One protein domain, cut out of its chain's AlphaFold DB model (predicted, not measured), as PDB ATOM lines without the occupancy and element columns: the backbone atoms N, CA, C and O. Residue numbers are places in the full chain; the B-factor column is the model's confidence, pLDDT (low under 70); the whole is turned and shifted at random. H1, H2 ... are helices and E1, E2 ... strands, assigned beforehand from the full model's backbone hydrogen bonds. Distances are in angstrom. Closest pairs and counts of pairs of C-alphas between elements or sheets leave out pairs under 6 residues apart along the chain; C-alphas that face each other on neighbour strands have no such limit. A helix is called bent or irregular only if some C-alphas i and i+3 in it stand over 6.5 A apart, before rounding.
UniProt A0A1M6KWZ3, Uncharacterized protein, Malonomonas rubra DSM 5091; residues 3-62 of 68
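Overview. This is residues 3 to 62 of the 68 residues of an uncharacterized protein of Malonomonas rubra DSM 5091 (UniProt A0A1M6KWZ3). A small two-stranded hairpin, E1 and E2, makes one end of a long, flat and loose shape, and a long loop, residues 3 to 26, runs from near E3 out to the other end and back to E1. The short strand E3 lies near the middle with residues 3 to 4 beside it, and beyond E3 the chain folds back into the helix H2 along one side. The 60 printed residues hold two named helices and three named strands, in the order E1, E2, H1, E3, H2, with E1 and E2 an antiparallel sheet. The class is mixed, helices and strands, with 27 residues in named elements, under half. The whole is loose, with a radius of gyration of the C-alphas of 14.6 A and spans of 47 by 26 by 12 A.

Along the chain. E1 is residues 27 to 30, 9.5 A long, beginning at C-alpha 27 (44.988, 30.407, -40.664). E2 is residues 33 to 36, 9.6 A. H1 is residues 37 to 40, 4.9 A, and E3 is residues 43 to 45, 7.0 A. H2, residues 51 to 62, is 14.4 A long and ends at C-alpha 62 (27.508, 32.438, -38.049); it is irregular, with C-alphas 53 and 56 7.6 A apart.

Arrangement. E1 and E2 form a hairpin, antiparallel at 146 degrees, with N 28 and O 35 3.0 A apart, within hydrogen-bond range. The closest C-alphas of E1 and H1, Tyr 27 and Phe 37, are 5.5 A apart. H1 and E3 are apart. E3 pairs with no named strand, but residues 44 to 45 pair in parallel with residues 3 to 4. The closest C-alphas of E3 and H2, Asp 45 and Gly 51, are 7.3 A apart. H2 is apart from E1, E2 and H1. H2 has 6 of 8 O i to N i+4 pairs within hydrogen-bond range; H1 is too short for such a pair.

Size, cuts and confidence. The C-alphas farthest apart, Gln 12 and Asp 31, are 48.2 A apart. The printed part has no cut, and the four links between named elements are tight. Mean pLDDT of the printed part is 96.2, and no printed residue is under 70.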
ATOM      1  N   ILE A   3      31.979  26.197 -30.078       97.94
ATOM      2  CA  ILE A   3      31.283  26.163 -28.785       97.94
ATOM      3  C   ILE A   3      32.145  25.381 -27.795       97.94
ATOM      4  O   ILE A   3      32.461  24.215 -28.021       97.94
ATOM      5  N   TYR A   4      32.519  26.027 -26.698       98.25
ATOM      6  CA  TYR A   4      33.159  25.388 -25.561       98.25
ATOM      7  C   TYR A   4      32.119  24.653 -24.712       98.25
ATOM      8  O   TYR A   4      31.068  25.209 -24.395       98.25
ATOM      9  N   ILE A   5      32.439  23.418 -24.318       97.06
ATOM     10  CA  ILE A   5      31.564  22.552 -23.508       97.06
ATOM     11  C   ILE A   5      32.169  22.167 -22.152       97.06
ATOM     12  O   ILE A   5      31.581  21.371 -21.440       97.06
ATOM     13  N   HIS A   6      33.323  22.728 -21.776       96.88
ATOM     14  CA  HIS A   6      34.025  22.399 -20.524       96.88
ATOM     15  C   HIS A   6      33.168  22.603 -19.259       96.88
ATOM     16  O   HIS A   6      33.321  21.871 -18.288       96.88
ATOM     17  N   ASN A   7      32.217  23.543 -19.294       96.69
ATOM     18  CA  ASN A   7      31.269  23.780 -18.201       96.69
ATOM     19  C   ASN A   7      30.060  22.827 -18.198       96.69
ATOM     20  O   ASN A   7      29.261  22.859 -17.262       96.69
ATOM     21  N   VAL A   8      29.877  21.999 -19.232       95.69
ATOM     22  CA  VAL A   8      28.824  20.976 -19.244       95.69
ATOM     23  C   VAL A   8      29.225  19.875 -18.277       95.69
ATOM     24  O   VAL A   8      30.305  19.308 -18.387       95.69
ATOM     25  N   LYS A   9      28.339  19.577 -17.326       94.44
ATOM     26  CA  LYS A   9      28.600  18.566 -16.310       94.44
ATOM     27  C   LYS A   9      28.592  17.165 -16.927       94.44
ATOM     28  O   LYS A   9      27.536  16.650 -17.288       94.44
ATOM     29  N   ASP A  10      29.761  16.549 -16.990       90.88
ATOM     30  CA  ASP A  10      29.942  15.123 -17.206       90.88
ATOM     31  C   ASP A  10      29.483  14.333 -15.958       90.88
ATOM     32  O   ASP A  10      29.763  14.739 -14.821       90.88
ATOM     33  N   PRO A  11      28.762  13.207 -16.127       90.19
ATOM     34  CA  PRO A  11      28.246  12.414 -15.012       90.19
ATOM     35  C   PRO A  11      29.319  11.771 -14.119       90.19
ATOM     36  O   PRO A  11      28.985  11.384 -13.000       90.19
ATOM     37  N   GLN A  12      30.567  11.633 -14.573       93.19
ATOM     38  CA  GLN A  12      31.633  10.959 -13.823       93.19
ATOM     39  C   GLN A  12      32.531  11.943 -13.070       93.19
ATOM     40  O   GLN A  12      32.901  11.693 -11.924       93.19
ATOM     41  N   SER A  13      32.882  13.055 -13.711       90.88
ATOM     42  CA  SER A  13      33.961  13.955 -13.280       90.88
ATOM     43  C   SER A  13      33.511  15.392 -13.010       90.88
ATOM     44  O   SER A  13      34.264  16.173 -12.433       90.88
ATOM     45  N   GLY A  14      32.263  15.743 -13.332       93.38
ATOM     46  CA  GLY A  14      31.767  17.104 -13.167       93.38
ATOM     47  C   GLY A  14      32.113  17.980 -14.370       93.38
ATOM     48  O   GLY A  14      31.773  17.636 -15.491       93.38
ATOM     49  N   THR A  15      32.713  19.144 -14.149       95.38
ATOM     50  CA  THR A  15      33.134  20.069 -15.219       95.38
ATOM     51  C   THR A  15      34.653  20.124 -15.297       95.38
ATOM     52  O   THR A  15      35.328  19.780 -14.328       95.38
ATOM     53  N   ASP A  16      35.187  20.628 -16.403       94.94
ATOM     54  CA  ASP A  16      36.630  20.780 -16.611       94.94
ATOM     55  C   ASP A  16      37.004  22.243 -16.910       94.94
ATOM     56  O   ASP A  16      36.144  23.113 -17.076       94.94
ATOM     57  N   PHE A  17      38.301  22.530 -16.984       95.50
ATOM     58  CA  PHE A  17      38.831  23.811 -17.423       95.50
ATOM     59  C   PHE A  17      38.667  24.005 -18.931       95.50
ATOM     60  O   PHE A  17      38.638  23.073 -19.736       95.50
ATOM     61  N   LYS A  18      38.599  25.272 -19.339       96.50
ATOM     62  CA  LYS A  18      38.539  25.641 -20.749       96.50
ATOM     63  C   LYS A  18      39.827  25.234 -21.471       96.50
ATOM     64  O   LYS A  18      40.899  25.743 -21.158       96.50
ATOM     65  N   GLY A  19      39.706  24.388 -22.491       96.62
ATOM     66  CA  GLY A  19      40.811  24.074 -23.399       96.62
ATOM     67  C   GLY A  19      41.203  25.243 -24.314       96.62
ATOM     68  O   GLY A  19      40.431  26.185 -24.527       96.62
ATOM     69  N   SER A  20      42.398  25.161 -24.904       97.62
ATOM     70  CA  SER A  20      42.882  26.126 -25.902       97.62
ATOM     71  C   SER A  20      41.945  26.218 -27.108       97.62
ATOM     72  O   SER A  20      41.317  25.232 -27.494       97.62
ATOM     73  N   ASN A  21      41.844  27.397 -27.727       97.25
ATOM     74  CA  ASN A  21      41.032  27.577 -28.928       97.25
ATOM     75  C   ASN A  21      41.691  26.881 -30.134       97.25
ATOM     76  O   ASN A  21      42.774  27.296 -30.547       97.25
ATOM     77  N   PRO A  22      41.053  25.882 -30.771       96.75
ATOM     78  CA  PRO A  22      41.620  25.248 -31.961       96.75
ATOM     79  C   PRO A  22      41.812  26.227 -33.125       96.75
ATOM     80  O   PRO A  22      42.704  26.035 -33.949       96.75
ATOM     81  N   PHE A  23      41.015  27.300 -33.182       97.12
ATOM     82  CA  PHE A  23      41.113  28.314 -34.229       97.12
ATOM     83  C   PHE A  23      42.377  29.180 -34.148       97.12
ATOM     84  O   PHE A  23      42.696  29.852 -35.127       97.12
ATOM     85  N   ASP A  24      43.118  29.135 -33.038       97.00
ATOM     86  CA  ASP A  24      44.439  29.771 -32.942       97.00
ATOM     87  C   ASP A  24      45.513  28.987 -33.718       97.00
ATOM     88  O   ASP A  24      46.578  29.520 -34.018       97.00
ATOM     89  N   ASN A  25      45.230  27.736 -34.097       96.94
ATOM     90  CA  ASN A  25      46.176  26.877 -34.816       96.94
ATOM     91  C   ASN A  25      45.983  26.897 -36.338       96.94
ATOM     92  O   ASN A  25      46.831  26.383 -37.069       96.94
ATOM     93  N   TRP A  26      44.881  27.467 -36.833       96.38
ATOM     94  CA  TRP A  26      44.545  27.490 -38.257       96.38
ATOM     95  C   TRP A  26      44.475  28.916 -38.783       96.38
ATOM     96  O   TRP A  26      43.965  29.815 -38.118       96.38
ATOM     97  N   TYR A  27      44.976  29.115 -39.996       97.38
ATOM     98  CA  TYR A  27      44.988  30.407 -40.664       97.38
ATOM     99  C   TYR A  27      44.847  30.235 -42.173       97.38
ATOM    100  O   TYR A  27      45.118  29.171 -42.730       97.38
ATOM    101  N   VAL A  28      44.441  31.316 -42.825       96.44
ATOM    102  CA  VAL A  28      44.571  31.508 -44.272       96.44
ATOM    103  C   VAL A  28      45.494  32.686 -44.524       96.44
ATOM    104  O   VAL A  28      45.571  33.603 -43.709       96.44
ATOM    105  N   GLU A  29      46.190  32.676 -45.650       96.62
ATOM    106  CA  GLU A  29      46.964  33.835 -46.079       96.62
ATOM    107  C   GLU A  29      46.074  34.770 -46.904       96.62
ATOM    108  O   GLU A  29      45.374  34.335 -47.820       96.62
ATOM    109  N   ARG A  30      46.072  36.058 -46.550       94.69
ATOM    110  CA  ARG A  30      45.424  37.141 -47.302       94.69
ATOM    111  C   ARG A  30      46.421  38.283 -47.423       94.69
ATOM    112  O   ARG A  30      46.969  38.710 -46.413       94.69
ATOM    113  N   ASP A  31      46.703  38.712 -48.649       94.69
ATOM    114  CA  ASP A  31      47.665  39.785 -48.942       94.69
ATOM    115  C   ASP A  31      49.048  39.571 -48.288       94.69
ATOM    116  O   ASP A  31      49.683  40.499 -47.791       94.69
ATOM    117  N   GLY A  32      49.511  38.313 -48.244       93.88
ATOM    118  CA  GLY A  32      50.789  37.928 -47.628       93.88
ATOM    119  C   GLY A  32      50.796  37.917 -46.092       93.88
ATOM    120  O   GLY A  32      51.843  37.686 -45.491       93.88
ATOM    121  N   GLN A  33      49.652  38.144 -45.443       95.88
ATOM    122  CA  GLN A  33      49.501  38.097 -43.989       95.88
ATOM    123  C   GLN A  33      48.678  36.886 -43.548       95.88
ATOM    124  O   GLN A  33      47.699  36.502 -44.190       95.88
ATOM    125  N   LYS A  34      49.053  36.297 -42.408       96.94
ATOM    126  CA  LYS A  34      48.286  35.212 -41.785       96.94
ATOM    127  C   LYS A  34      47.058  35.775 -41.083       96.94
ATOM    128  O   LYS A  34      47.175  36.537 -40.127       96.94
ATOM    129  N   VAL A  35      45.886  35.336 -41.519       96.88
ATOM    130  CA  VAL A  35      44.606  35.623 -40.876       96.88
ATOM    131  C   VAL A  35      44.133  34.355 -40.179       96.88
ATOM    132  O   VAL A  35      43.715  33.390 -40.823       96.88
ATOM    133  N   TYR A  36      44.243  34.352 -38.853       96.94
ATOM    134  CA  TYR A  36      43.867  33.217 -38.017       96.94
ATOM    135  C   TYR A  36      42.357  33.017 -37.969       96.94
ATOM    136  O   TYR A  36      41.571  33.959 -38.025       96.94
ATOM    137  N   PHE A  37      41.931  31.773 -37.807       96.38
ATOM    138  CA  PHE A  37      40.511  31.449 -37.727       96.38
ATOM    139  C   PHE A  37      39.874  32.030 -36.468       96.38
ATOM    140  O   PHE A  37      38.677  32.307 -36.470       96.38
ATOM    141  N   SER A  38      40.658  32.267 -35.417       96.69
ATOM    142  CA  SER A  38      40.169  32.883 -34.188       96.69
ATOM    143  C   SER A  38      39.786  34.350 -34.359       96.69
ATOM    144  O   SER A  38      38.944  34.830 -33.604       96.69
ATOM    145  N   SER A  39      40.316  35.044 -35.375       94.50
ATOM    146  CA  SER A  39      39.848  36.387 -35.744       94.50
ATOM    147  C   SER A  39      38.644  36.365 -36.689       94.50
ATOM    148  O   SER A  39      37.922  37.355 -36.781       94.50
ATOM    149  N   LEU A  40      38.403  35.242 -37.374       93.69
ATOM    150  CA  LEU A  40      37.326  35.088 -38.356       93.69
ATOM    151  C   LEU A  40      36.048  34.480 -37.768       93.69
ATOM    152  O   LEU A  40      34.950  34.805 -38.212       93.69
ATOM    153  N   TYR A  41      36.170  33.584 -36.790       95.06
ATOM    154  CA  TYR A  41      35.050  32.815 -36.259       95.06
ATOM    155  C   TYR A  41      34.873  33.027 -34.760       95.06
ATOM    156  O   TYR A  41      35.767  32.767 -33.956       95.06
ATOM    157  N   LYS A  42      33.651  33.397 -34.373       95.75
ATOM    158  CA  LYS A  42      33.266  33.544 -32.966       95.75
ATOM    159  C   LYS A  42      33.250  32.199 -32.243       95.75
ATOM    160  O   LYS A  42      32.853  31.174 -32.813       95.75
ATOM    161  N   THR A  43      33.631  32.236 -30.971       97.38
ATOM    162  CA  THR A  43      33.466  31.127 -30.030       97.38
ATOM    163  C   THR A  43      32.479  31.516 -28.935       97.38
ATOM    164  O   THR A  43      32.442  32.665 -28.503       97.38
ATOM    165  N   TYR A  44      31.671  30.553 -28.506       97.75
ATOM    166  CA  TYR A  44      30.709  30.690 -27.415       97.75
ATOM    167  C   TYR A  44      31.012  29.649 -26.344       97.75
ATOM    168  O   TYR A  44      31.742  28.694 -26.597       97.75
ATOM    169  N   ASP A  45      30.443  29.805 -25.160       98.19
ATOM    170  CA  ASP A  45      30.449  28.769 -24.132       98.19
ATOM    171  C   ASP A  45      29.015  28.305 -23.886       98.19
ATOM    172  O   ASP A  45      28.102  29.122 -23.762       98.19
ATOM    173  N   TRP A  46      28.816  26.989 -23.869       98.12
ATOM    174  CA  TRP A  46      27.482  26.397 -23.827       98.12
ATOM    175  C   TRP A  46      26.709  26.768 -22.560       98.12
ATOM    176  O   TRP A  46      25.514  27.035 -22.633       98.12
ATOM    177  N   VAL A  47      27.368  26.791 -21.401       97.62
ATOM    178  CA  VAL A  47      26.685  26.983 -20.115       97.62
ATOM    179  C   VAL A  47      26.527  28.460 -19.796       97.62
ATOM    180  O   VAL A  47      25.409  28.923 -19.592       97.62
ATOM    181  N   SER A  48      27.616  29.226 -19.814       97.44
ATOM    182  CA  SER A  48      27.568  30.667 -19.528       97.44
ATOM    183  C   SER A  48      26.818  31.464 -20.600       97.44
ATOM    184  O   SER A  48      26.285  32.532 -20.309       97.44
ATOM    185  N   GLY A  49      26.741  30.938 -21.825       97.69
ATOM    186  CA  GLY A  49      25.996  31.533 -22.929       97.69
ATOM    187  C   GLY A  49      24.523  31.123 -23.015       97.69
ATOM    188  O   GLY A  49      23.860  31.542 -23.962       97.69
ATOM    189  N   ASP A  50      24.008  30.310 -22.085       98.06
ATOM    190  CA  ASP A  50      22.652  29.743 -22.161       98.06
ATOM    191  C   ASP A  50      22.388  29.073 -23.527       98.06
ATOM    192  O   ASP A  50      21.488  29.427 -24.297       98.06
ATOM    193  N   GLY A  51      23.261  28.126 -23.875       97.62
ATOM    194  CA  GLY A  51      23.313  27.511 -25.199       97.62
ATOM    195  C   GLY A  51      22.034  26.789 -25.591       97.62
ATOM    196  O   GLY A  51      21.681  26.798 -26.768       97.62
ATOM    197  N   TYR A  52      21.281  26.256 -24.625       97.38
ATOM    198  CA  TYR A  52      19.987  25.628 -24.889       97.38
ATOM    199  C   TYR A  52      19.010  26.595 -25.575       97.38
ATOM    200  O   TYR A  52      18.374  26.229 -26.563       97.38
ATOM    201  N   ASN A  53      18.943  27.847 -25.113       98.44
ATOM    202  CA  ASN A  53      18.043  28.856 -25.674       98.44
ATOM    203  C   ASN A  53      18.678  29.669 -26.815       98.44
ATOM    204  O   ASN A  53      17.963  30.278 -27.616       98.44
ATOM    205  N   ASN A  54      20.011  29.724 -26.890       98.38
ATOM    206  CA  ASN A  54      20.721  30.613 -27.814       98.38
ATOM    207  C   ASN A  54      21.396  29.914 -29.001       98.38
ATOM    208  O   ASN A  54      21.841  30.617 -29.910       98.38
ATOM    209  N   LEU A  55      21.425  28.576 -29.064       97.94
ATOM    210  CA  LEU A  55      22.087  27.842 -30.151       97.94
ATOM    211  C   LEU A  55      21.617  28.297 -31.541       97.94
ATOM    212  O   LEU A  55      22.449  28.602 -32.395       97.94
ATOM    213  N   SER A  56      20.303  28.410 -31.757       97.75
ATOM    214  CA  SER A  56      19.745  28.858 -33.042       97.75
ATOM    215  C   SER A  56      20.249  30.251 -33.428       97.75
ATOM    216  O   SER A  56      20.660  30.468 -34.566       97.75
ATOM    217  N   LYS A  57      20.328  31.177 -32.463       98.00
ATOM    218  CA  LYS A  57      20.846  32.534 -32.695       98.00
ATOM    219  C   LYS A  57      22.326  32.524 -33.064       98.00
ATOM    220  O   LYS A  57      22.754  33.305 -33.908       98.00
ATOM    221  N   TRP A  58      23.124  31.657 -32.440       97.81
ATOM    222  CA  TRP A  58      24.549  31.540 -32.756       97.81
ATOM    223  C   TRP A  58      24.780  30.985 -34.161       97.81
ATOM    224  O   TRP A  58      25.669  31.470 -34.861       97.81
ATOM    225  N   ILE A  59      23.961  30.015 -34.579       96.06
ATOM    226  CA  ILE A  59      23.979  29.467 -35.941       96.06
ATOM    227  C   ILE A  59      23.606  30.556 -36.951       96.06
ATOM    228  O   ILE A  59      24.337  30.759 -37.919       96.06
ATOM    229  N   GLU A  60      22.524  31.298 -36.711       96.69
ATOM    230  CA  GLU A  60      22.111  32.409 -37.579       96.69
ATOM    231  C   GLU A  60      23.176  33.509 -37.664       96.69
ATOM    232  O   GLU A  60      23.448  34.027 -38.746       96.69
ATOM    233  N   ALA A  61      23.811  33.861 -36.543       95.81
ATOM    234  CA  ALA A  61      24.908  34.823 -36.536       95.81
ATOM    235  C   ALA A  61      26.097  34.324 -37.369       95.81
ATOM    236  O   ALA A  61      26.669  35.087 -38.142       95.81
ATOM    237  N   ALA A  62      26.439  33.036 -37.259       94.38
ATOM    238  CA  ALA A  62      27.508  32.438 -38.049       94.38
ATOM    239  C   ALA A  62      27.180  32.401 -39.550       94.38
ATOM    240  O   ALA A  62      28.085  32.594 -40.356       94.38
TER     241      ALA A  62